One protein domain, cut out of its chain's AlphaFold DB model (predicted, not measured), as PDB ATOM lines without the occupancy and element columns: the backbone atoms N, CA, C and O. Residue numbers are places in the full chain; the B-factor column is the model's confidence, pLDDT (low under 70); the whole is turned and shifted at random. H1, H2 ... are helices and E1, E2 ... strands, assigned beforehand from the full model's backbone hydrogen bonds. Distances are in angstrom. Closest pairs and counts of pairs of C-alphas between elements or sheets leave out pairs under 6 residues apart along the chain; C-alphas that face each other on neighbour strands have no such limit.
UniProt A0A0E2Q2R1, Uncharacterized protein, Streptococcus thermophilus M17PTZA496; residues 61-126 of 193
ATOM      1  N   ILE A  61      36.817 -23.003 -56.279       95.62
ATOM      2  CA  ILE A  61      35.666 -23.611 -55.610       95.62
ATOM      3  C   ILE A  61      34.371 -23.357 -56.390       95.62
ATOM      4  O   ILE A  61      34.220 -22.300 -57.007       95.62
ATOM      5  N   PRO A  62      33.411 -24.292 -56.384       94.81
ATOM      6  CA  PRO A  62      32.069 -24.029 -56.888       94.81
ATOM      7  C   PRO A  62      31.328 -22.998 -56.032       94.81
ATOM      8  O   PRO A  62      31.467 -22.987 -54.808       94.81
ATOM      9  N   LYS A  63      30.463 -22.196 -56.661       92.88
ATOM     10  CA  LYS A  63      29.609 -21.225 -55.957       92.88
ATOM     11  C   LYS A  63      28.787 -21.843 -54.819       92.88
ATOM     12  O   LYS A  63      28.783 -21.297 -53.728       92.88
ATOM     13  N   PHE A  64      28.180 -23.014 -55.027       91.06
ATOM     14  CA  PHE A  64      27.358 -23.649 -53.986       91.06
ATOM     15  C   PHE A  64      28.152 -24.005 -52.712       91.06
ATOM     16  O   PHE A  64      27.563 -24.110 -51.641       91.06
ATOM     17  N   VAL A  65      29.478 -24.195 -52.809       95.25
ATOM     18  CA  VAL A  65      30.344 -24.424 -51.639       95.25
ATOM     19  C   VAL A  65      30.538 -23.123 -50.868       95.25
ATOM     20  O   VAL A  65      30.448 -23.134 -49.644       95.25
ATOM     21  N   LEU A  66      30.762 -22.008 -51.576       95.12
ATOM     22  CA  LEU A  66      30.817 -20.676 -50.968       95.12
ATOM     23  C   LEU A  66      29.504 -20.363 -50.244       95.12
ATOM     24  O   LEU A  66      29.534 -20.045 -49.060       95.12
ATOM     25  N   ASP A  67      28.373 -20.524 -50.935       92.38
ATOM     26  CA  ASP A  67      27.050 -20.225 -50.382       92.38
ATOM     27  C   ASP A  67      26.768 -21.069 -49.128       92.38
ATOM     28  O   ASP A  67      26.233 -20.571 -48.139       92.38
ATOM     29  N   TRP A  68      27.147 -22.351 -49.124       92.88
ATOM     30  CA  TRP A  68      27.006 -23.202 -47.941       92.88
ATOM     31  C   TRP A  68      27.898 -22.747 -46.776       92.88
ATOM     32  O   TRP A  68      27.410 -22.648 -45.648       92.88
ATOM     33  N   VAL A  69      29.174 -22.426 -47.027       93.19
ATOM     34  CA  VAL A  69      30.084 -21.926 -45.981       93.19
ATOM     35  C   VAL A  69      29.579 -20.608 -45.398       93.19
ATOM     36  O   VAL A  69      29.544 -20.465 -44.178       93.19
ATOM     37  N   ASP A  70      29.132 -19.668 -46.227       91.19
ATOM     38  CA  ASP A  70      28.611 -18.391 -45.740       91.19
ATOM     39  C   ASP A  70      27.333 -18.582 -44.908       91.19
ATOM     40  O   ASP A  70      27.251 -18.048 -43.804       91.19
ATOM     41  N   ASN A  71      26.397 -19.431 -45.353       87.62
ATOM     42  CA  ASN A  71      25.197 -19.756 -44.574       87.62
ATOM     43  C   ASN A  71      25.546 -20.424 -43.233       87.62
ATOM     44  O   ASN A  71      25.040 -20.035 -42.189       87.62
ATOM     45  N   SER A  72      26.428 -21.423 -43.232       86.25
ATOM     46  CA  SER A  72      26.808 -22.150 -42.006       86.25
ATOM     47  C   SER A  72      27.518 -21.278 -40.959       86.25
ATOM     48  O   SER A  72      27.356 -21.514 -39.760       86.25
ATOM     49  N   ARG A  73      28.224 -20.214 -41.375       81.25
ATOM     50  CA  ARG A  73      28.789 -19.213 -40.451       81.25
ATOM     51  C   ARG A  73      27.712 -18.463 -39.672       81.25
ATOM     52  O   ARG A  73      27.942 -18.120 -38.516       81.25
ATOM     53  N   GLU A  74      26.543 -18.234 -40.267       70.75
ATOM     54  CA  GLU A  74      25.409 -17.616 -39.570       70.75
ATOM     55  C   GLU A  74      24.805 -18.543 -38.497       70.75
ATOM     56  O   GLU A  74      24.199 -18.061 -37.540       70.75
ATOM     57  N   TYR A  75      25.024 -19.861 -38.604       67.06
ATOM     58  CA  TYR A  75      24.477 -20.886 -37.706       67.06
ATOM     59  C   TYR A  75      25.475 -21.429 -36.666       67.06
ATOM     60  O   TYR A  75      25.165 -22.403 -35.988       67.06
ATOM     61  N   SER A  76      26.605 -20.741 -36.451       67.75
ATOM     62  CA  SER A  76      27.608 -21.041 -35.406       67.75
ATOM     63  C   SER A  76      28.375 -22.353 -35.594       67.75
ATOM     64  O   SER A  76      28.660 -23.020 -34.606       67.75
ATOM     65  N   PHE A  77      28.720 -22.705 -36.837       81.06
ATOM     66  CA  PHE A  77      29.607 -23.844 -37.063       81.06
ATOM     67  C   PHE A  77      30.984 -23.626 -36.421       81.06
ATOM     68  O   PHE A  77      31.631 -22.602 -36.672       81.06
ATOM     69  N   ASP A  78      31.443 -24.606 -35.646       84.06
ATOM     70  CA  ASP A  78      32.847 -24.719 -35.258       84.06
ATOM     71  C   ASP A  78      33.690 -25.225 -36.447       84.06
ATOM     72  O   ASP A  78      33.184 -25.746 -37.444       84.06
ATOM     73  N   PHE A  79      35.011 -25.024 -36.391       84.25
ATOM     74  CA  PHE A  79      35.882 -25.252 -37.552       84.25
ATOM     75  C   PHE A  79      35.832 -26.688 -38.101       84.25
ATOM     76  O   PHE A  79      35.904 -26.900 -39.313       84.25
ATOM     77  N   ASP A  80      35.738 -27.677 -37.221       86.00
ATOM     78  CA  ASP A  80      35.658 -29.092 -37.568       86.00
ATOM     79  C   ASP A  80      34.290 -29.498 -38.131       86.00
ATOM     80  O   ASP A  80      34.224 -30.435 -38.927       86.00
ATOM     81  N   GLU A  81      33.226 -28.756 -37.826       89.94
ATOM     82  CA  GLU A  81      31.866 -29.070 -38.275       89.94
ATOM     83  C   GLU A  81      31.689 -28.927 -39.793       89.94
ATOM     84  O   GLU A  81      30.873 -29.635 -40.383       89.94
ATOM     85  N   TRP A  82      32.502 -28.101 -40.465       90.62
ATOM     86  CA  TRP A  82      32.562 -28.066 -41.935       90.62
ATOM     87  C   TRP A  82      33.105 -29.362 -42.549       90.62
ATOM     88  O   TRP A  82      32.837 -29.667 -43.712       90.62
ATOM     89  N   LEU A  83      33.898 -30.128 -41.807       90.19
ATOM     90  CA  LEU A  83      34.464 -31.385 -42.289       90.19
ATOM     91  C   LEU A  83      33.616 -32.595 -41.883       90.19
ATOM     92  O   LEU A  83      33.872 -33.693 -42.381       90.19
ATOM     93  N   ASP A  84      32.592 -32.392 -41.054       89.88
ATOM     94  CA  ASP A  84      31.624 -33.425 -40.712       89.88
ATOM     95  C   ASP A  84      30.671 -33.694 -41.885       89.88
ATOM     96  O   ASP A  84      30.030 -32.790 -42.426       89.88
ATOM     97  N   TYR A  85      30.571 -34.963 -42.279       86.25
ATOM     98  CA  TYR A  85      29.719 -35.392 -43.381       86.25
ATOM     99  C   TYR A  85      28.225 -35.206 -43.072       86.25
ATOM    100  O   TYR A  85      27.448 -35.017 -44.006       86.25
ATOM    101  N   GLU A  86      27.816 -35.228 -41.797       87.38
ATOM    102  CA  GLU A  86      26.405 -35.058 -41.406       87.38
ATOM    103  C   GLU A  86      25.910 -33.625 -41.636       87.38
ATOM    104  O   GLU A  86      24.729 -33.403 -41.908       87.38
ATOM    105  N   ASN A  87      26.830 -32.661 -41.606       87.88
ATOM    106  CA  ASN A  87      26.550 -31.242 -41.805       87.88
ATOM    107  C   ASN A  87      26.661 -30.798 -43.272       87.88
ATOM    108  O   ASN A  87      26.304 -29.667 -43.618       87.88
ATOM    109  N   GLN A  88      27.176 -31.666 -44.144       90.44
ATOM    110  CA  GLN A  88      27.409 -31.361 -45.550       90.44
ATOM    111  C   GLN A  88      26.160 -31.658 -46.389       90.44
ATOM    112  O   GLN A  88      25.705 -32.802 -46.459       90.44
ATOM    113  N   PRO A  89      25.628 -30.668 -47.129       89.62
ATOM    114  CA  PRO A  89      24.665 -30.938 -48.184       89.62
ATOM    115  C   PRO A  89      25.250 -31.931 -49.191       89.62
ATOM    116  O   PRO A  89      26.437 -31.864 -49.509       89.62
ATOM    117  N   SER A  90      24.412 -32.790 -49.777       88.56
ATOM    118  CA  SER A  90      24.864 -33.832 -50.715       88.56
ATOM    119  C   SER A  90      25.761 -33.300 -51.846       88.56
ATOM    120  O   SER A  90      26.785 -33.911 -52.129       88.56
ATOM    121  N   LYS A  91      25.469 -32.125 -52.432       90.00
ATOM    122  CA  LYS A  91      26.346 -31.504 -53.451       90.00
ATOM    123  C   LYS A  91      27.752 -31.180 -52.920       90.00
ATOM    124  O   LYS A  91      28.728 -31.326 -53.651       90.00
ATOM    125  N   VAL A  92      27.860 -30.716 -51.673       94.25
ATOM    126  CA  VAL A  92      29.143 -30.408 -51.020       94.25
ATOM    127  C   VAL A  92      29.888 -31.692 -50.697       94.25
ATOM    128  O   VAL A  92      31.072 -31.789 -51.013       94.25
ATOM    129  N   TYR A  93      29.190 -32.689 -50.151       94.25
ATOM    130  CA  TYR A  93      29.758 -34.004 -49.877       94.25
ATOM    131  C   TYR A  93      30.330 -34.649 -51.148       94.25
ATOM    132  O   TYR A  93      31.492 -35.054 -51.157       94.25
ATOM    133  N   ASP A  94      29.559 -34.677 -52.240       93.12
ATOM    134  CA  ASP A  94      29.985 -35.230 -53.532       93.12
ATOM    135  C   ASP A  94      31.196 -34.478 -54.099       93.12
ATOM    136  O   ASP A  94      32.108 -35.075 -54.674       93.12
ATOM    137  N   TRP A  95      31.225 -33.151 -53.934       95.31
ATOM    138  CA  TRP A  95      32.361 -32.340 -54.354       95.31
ATOM    139  C   TRP A  95      33.601 -32.591 -53.497       95.31
ATOM    140  O   TRP A  95      34.692 -32.635 -54.050       95.31
ATOM    141  N   LEU A  96      33.476 -32.793 -52.186       96.25
ATOM    142  CA  LEU A  96      34.609 -33.140 -51.321       96.25
ATOM    143  C   LEU A  96      35.105 -34.572 -51.541       96.25
ATOM    144  O   LEU A  96      36.293 -34.837 -51.366       96.25
ATOM    145  N   ASN A  97      34.225 -35.475 -51.976       94.75
ATOM    146  CA  ASN A  97      34.503 -36.903 -52.114       94.75
ATOM    147  C   ASN A  97      34.358 -37.410 -53.565       94.75
ATOM    148  O   ASN A  97      33.636 -38.379 -53.811       94.75
ATOM    149  N   PRO A  98      35.053 -36.809 -54.554       94.44
ATOM    150  CA  PRO A  98      35.070 -37.342 -55.906       94.44
ATOM    151  C   PRO A  98      35.824 -38.677 -55.938       94.44
ATOM    152  O   PRO A  98      36.712 -38.934 -55.123       94.44
ATOM    153  N   GLU A  99      35.567 -39.497 -56.958       93.81
ATOM    154  CA  GLU A  99      36.267 -40.780 -57.147       93.81
ATOM    155  C   GLU A  99      37.802 -40.622 -57.209       93.81
ATOM    156  O   GLU A  99      38.564 -41.501 -56.798       93.81
ATOM    157  N   ASN A 100      38.280 -39.478 -57.709       95.19
ATOM    158  CA  ASN A 100      39.699 -39.156 -57.771       95.19
ATOM    159  C   ASN A 100      40.202 -38.590 -56.435       95.19
ATOM    160  O   ASN A 100      40.015 -37.411 -56.139       95.19
ATOM    161  N   LYS A 101      40.952 -39.402 -55.681       93.44
ATOM    162  CA  LYS A 101      41.525 -39.018 -54.376       93.44
ATOM    163  C   LYS A 101      42.374 -37.746 -54.399       93.44
ATOM    164  O   LYS A 101      42.284 -36.942 -53.482       93.44
ATOM    165  N   ARG A 102      43.165 -37.523 -55.454       92.44
ATOM    166  CA  ARG A 102      43.967 -36.295 -55.573       92.44
ATOM    167  C   ARG A 102      43.071 -35.067 -55.727       92.44
ATOM    168  O   ARG A 102      43.393 -34.002 -55.215       92.44
ATOM    169  N   GLN A 103      41.953 -35.206 -56.437       93.31
ATOM    170  CA  GLN A 103      40.974 -34.129 -56.547       93.31
ATOM    171  C   GLN A 103      40.255 -33.889 -55.216       93.31
ATOM    172  O   GLN A 103      40.042 -32.734 -54.869       93.31
ATOM    173  N   ALA A 104      39.948 -34.949 -54.460       93.62
ATOM    174  CA  ALA A 104      39.393 -34.838 -53.110       93.62
ATOM    175  C   ALA A 104      40.310 -34.003 -52.199       93.62
ATOM    176  O   ALA A 104      39.871 -33.024 -51.607       93.62
ATOM    177  N   GLU A 105      41.615 -34.302 -52.178       94.31
ATOM    178  CA  GLU A 105      42.613 -33.535 -51.415       94.31
ATOM    179  C   GLU A 105      42.670 -32.056 -51.833       94.31
ATOM    180  O   GLU A 105      42.740 -31.169 -50.980       94.31
ATOM    181  N   LEU A 106      42.609 -31.776 -53.140       94.94
ATOM    182  CA  LEU A 106      42.579 -30.405 -53.659       94.94
ATOM    183  C   LEU A 106      41.295 -29.665 -53.264       94.94
ATOM    184  O   LEU A 106      41.364 -28.487 -52.920       94.94
ATOM    185  N   ASN A 107      40.146 -30.340 -53.285       96.12
ATOM    186  CA  ASN A 107      38.863 -29.760 -52.895       96.12
ATOM    187  C   ASN A 107      38.830 -29.471 -51.388       96.12
ATOM    188  O   ASN A 107      38.456 -28.371 -50.988       96.12
ATOM    189  N   THR A 108      39.332 -30.386 -50.554       95.75
ATOM    190  CA  THR A 108      39.488 -30.155 -49.111       95.75
ATOM    191  C   THR A 108      40.425 -28.982 -48.827       95.75
ATOM    192  O   THR A 108      40.094 -28.112 -48.023       95.75
ATOM    193  N   LEU A 109      41.566 -28.890 -49.521       95.31
ATOM    194  CA  LEU A 109      42.473 -27.745 -49.391       95.31
ATOM    195  C   LEU A 109      41.788 -26.431 -49.801       95.31
ATOM    196  O   LEU A 109      41.976 -25.405 -49.143       95.31
ATOM    197  N   ALA A 110      40.988 -26.454 -50.867       96.44
ATOM    198  CA  ALA A 110      40.227 -25.301 -51.334       96.44
ATOM    199  C   ALA A 110      39.172 -24.852 -50.309       96.44
ATOM    200  O   ALA A 110      39.074 -23.658 -50.023       96.44
ATOM    201  N   LEU A 111      38.445 -25.799 -49.707       96.25
ATOM    202  CA  LEU A 111      37.480 -25.538 -48.639       96.25
ATOM    203  C   LEU A 111      38.159 -24.926 -47.410       96.25
ATOM    204  O   LEU A 111      37.741 -23.872 -46.939       96.25
ATOM    205  N   VAL A 112      39.250 -25.527 -46.929       95.44
ATOM    206  CA  VAL A 112      40.013 -24.992 -45.791       95.44
ATOM    207  C   VAL A 112      40.548 -23.592 -46.101       95.44
ATOM    208  O   VAL A 112      40.480 -22.702 -45.256       95.44
ATOM    209  N   THR A 113      41.021 -23.358 -47.330       95.50
ATOM    210  CA  THR A 113      41.468 -22.029 -47.772       95.50
ATOM    211  C   THR A 113      40.329 -21.011 -47.702       95.50
ATOM    212  O   THR A 113      40.542 -19.919 -47.178       95.50
ATOM    213  N   LEU A 114      39.125 -21.362 -48.167       95.25
ATOM    214  CA  LEU A 114      37.940 -20.509 -48.060       95.25
ATOM    215  C   LEU A 114      37.574 -20.216 -46.594       95.25
ATOM    216  O   LEU A 114      37.322 -19.061 -46.243       95.25
ATOM    217  N   ILE A 115      37.540 -21.243 -45.740       93.25
ATOM    218  CA  ILE A 115      37.125 -21.109 -44.337       93.25
ATOM    219  C   ILE A 115      38.097 -20.205 -43.569       93.25
ATOM    220  O   ILE A 115      37.651 -19.295 -42.873       93.25
ATOM    221  N   VAL A 116      39.408 -20.428 -43.719       93.12
ATOM    222  CA  VAL A 116      40.453 -19.737 -42.942       93.12
ATOM    223  C   VAL A 116      40.782 -18.355 -43.507       93.12
ATOM    224  O   VAL A 116      40.913 -17.398 -42.750       93.12
ATOM    225  N   ASN A 117      40.925 -18.236 -44.830       93.31
ATOM    226  CA  ASN A 117      41.429 -17.016 -45.475       93.31
ATOM    227  C   ASN A 117      40.325 -16.176 -46.142       93.31
ATOM    228  O   ASN A 117      40.585 -15.064 -46.607       93.31
ATOM    229  N   GLY A 118      39.095 -16.690 -46.194       91.62
ATOM    230  CA  GLY A 118      37.945 -16.004 -46.769       91.62
ATOM    231  C   GLY A 118      37.856 -16.082 -48.301       91.62
ATOM    232  O   GLY A 118      38.741 -16.617 -48.976       91.62
ATOM    233  N   PRO A 119      36.782 -15.513 -48.880       91.88
ATOM    234  CA  PRO A 119      36.468 -15.638 -50.307       91.88
ATOM    235  C   PRO A 119      37.527 -15.005 -51.221       91.88
ATOM    236  O   PRO A 119      37.730 -15.459 -52.342       91.88
ATOM    237  N   ASN A 120      38.271 -14.005 -50.738       91.50
ATOM    238  CA  ASN A 120      39.340 -13.364 -51.510       91.50
ATOM    239  C   ASN A 120      40.542 -14.287 -51.765       91.50
ATOM    240  O   ASN A 120      41.353 -13.983 -52.642       91.50
ATOM    241  N   ALA A 121      40.681 -15.385 -51.018       92.94
ATOM    242  CA  ALA A 121      41.785 -16.334 -51.154       92.94
ATOM    243  C   ALA A 121      41.504 -17.469 -52.150       92.94
ATOM    244  O   ALA A 121      42.401 -18.258 -52.443       92.94
ATOM    245  N   VAL A 122      40.287 -17.541 -52.689       95.00
ATOM    246  CA  VAL A 122      39.843 -18.580 -53.623       95.00
ATOM    247  C   VAL A 122      39.326 -17.956 -54.919       95.00
ATOM    248  O   VAL A 122      39.075 -16.753 -54.995       95.00
ATOM    249  N   GLU A 123      39.203 -18.764 -55.966       94.31
ATOM    250  CA  GLU A 123      38.517 -18.387 -57.201       94.31
ATOM    251  C   GLU A 123      37.137 -19.052 -57.234       94.31
ATOM    252  O   GLU A 123      37.018 -20.260 -57.033       94.31
ATOM    253  N   ILE A 124      36.081 -18.274 -57.485       93.62
ATOM    254  CA  ILE A 124      34.710 -18.793 -57.510       93.62
ATOM    255  C   ILE A 124      34.332 -19.191 -58.930       93.62
ATOM    256  O   ILE A 124      34.164 -18.345 -59.810       93.62
ATOM    257  N   LYS A 125      34.114 -20.486 -59.137       92.12
ATOM    258  CA  LYS A 125      33.504 -21.009 -60.354       92.12
ATOM    259  C   LYS A 125      31.989 -20.884 -60.243       92.12
ATOM    260  O   LYS A 125      31.355 -21.606 -59.470       92.12
ATOM    261  N   GLN A 126      31.415 -19.977 -61.032       86.06
ATOM    262  CA  GLN A 126      29.963 -19.882 -61.178       86.06
ATOM    263  C   GLN A 126      29.425 -21.194 -61.769       86.06
ATOM    264  O   GLN A 126      30.004 -21.755 -62.704       86.06
TER     265      GLN A 126
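What this domain is: This is residues 61 to 126 of the 193 residues of an uncharacterized protein of Streptococcus thermophilus M17PTZA496 (UniProt A0A0E2Q2R1). Three helices cross one another steeply, their centres at the corners of a triangle: the long H3 makes one side of the body, and the shorter H1 and H2 lie opposite it, H2 meeting the beginning of H1. A long loop, residues 75 to 89, joins H1 to H2, and away from it the short strand E1 pairs in parallel with residues 61 to 62, bringing the two ends of the printed part near each other. The printed part has 66 residues, with three named helices and one named strand in the order H1, H2, H3, E1; its class is mostly helix. It is compact, with a radius of gyration of the C-alphas of 11.0 A, and rounded, spanning 31 by 27 by 19 A.

How they stand to each other: Begin with the longest helix, H3, residues 101 to 117. With residues 104 to 108 alone it touches H2, residues 90 to 96; look at the closest C-alphas, those of Leu 96 and Ala 104, 5.4 A apart. Their lines are about perpendicular, at 78 degrees. H1, residues 63 to 74, only just touches H3, with 3 pairs of C-alphas within 8 A, the closest being Val 69 and Ile 115 at 7.3 A. These two run the same way at a steep tilt of 45 degrees. H1 also only just touches H2, with 3 such pairs, through its residues 64 to 65 alone; the C-alphas of Val 65 and Val 92 come closest, at 6.1 A, and the lines are about perpendicular, at 74 degrees. E1, residues 123 to 125, pairs with no named strand; its closest C-alpha pair with H1 is Ile 124 and Lys 63, 5.9 A apart. E1 is apart from H2 and from H3. In H2 and H3 every O i to N i+4 pair is within hydrogen-bond range; in H1, 7 of 8 are.

Where its parts are: Find C-alpha 101 at (41.525, -39.018, -54.376); from there H3 runs 23.7 A to C-alpha 117 at (41.429, -17.016, -45.475). Go back to C-alpha 63 at (29.609, -21.225, -55.957), where H1 begins, 17.3 A from its last C-alpha, 74. H2 measures 9.8 A from C-alpha 90 to 96. E1 measures 6.5 A and ends at C-alpha 125, (33.504, -21.009, -60.354).

The domain as a whole: The two C-alphas farthest apart are those of Glu 74 and Asn 100, at 31.6 A, while the first and last printed, Ile 61 and Gln 126, are 8.8 A apart. The printed part has no cut. The link from H1 to H2 is long, with 15 residues; those from H2 to H3 and from H3 to E1 are tight. The mean pLDDT of the printed part is 90.9, and residues 75 to 76, in the long link, are under 70.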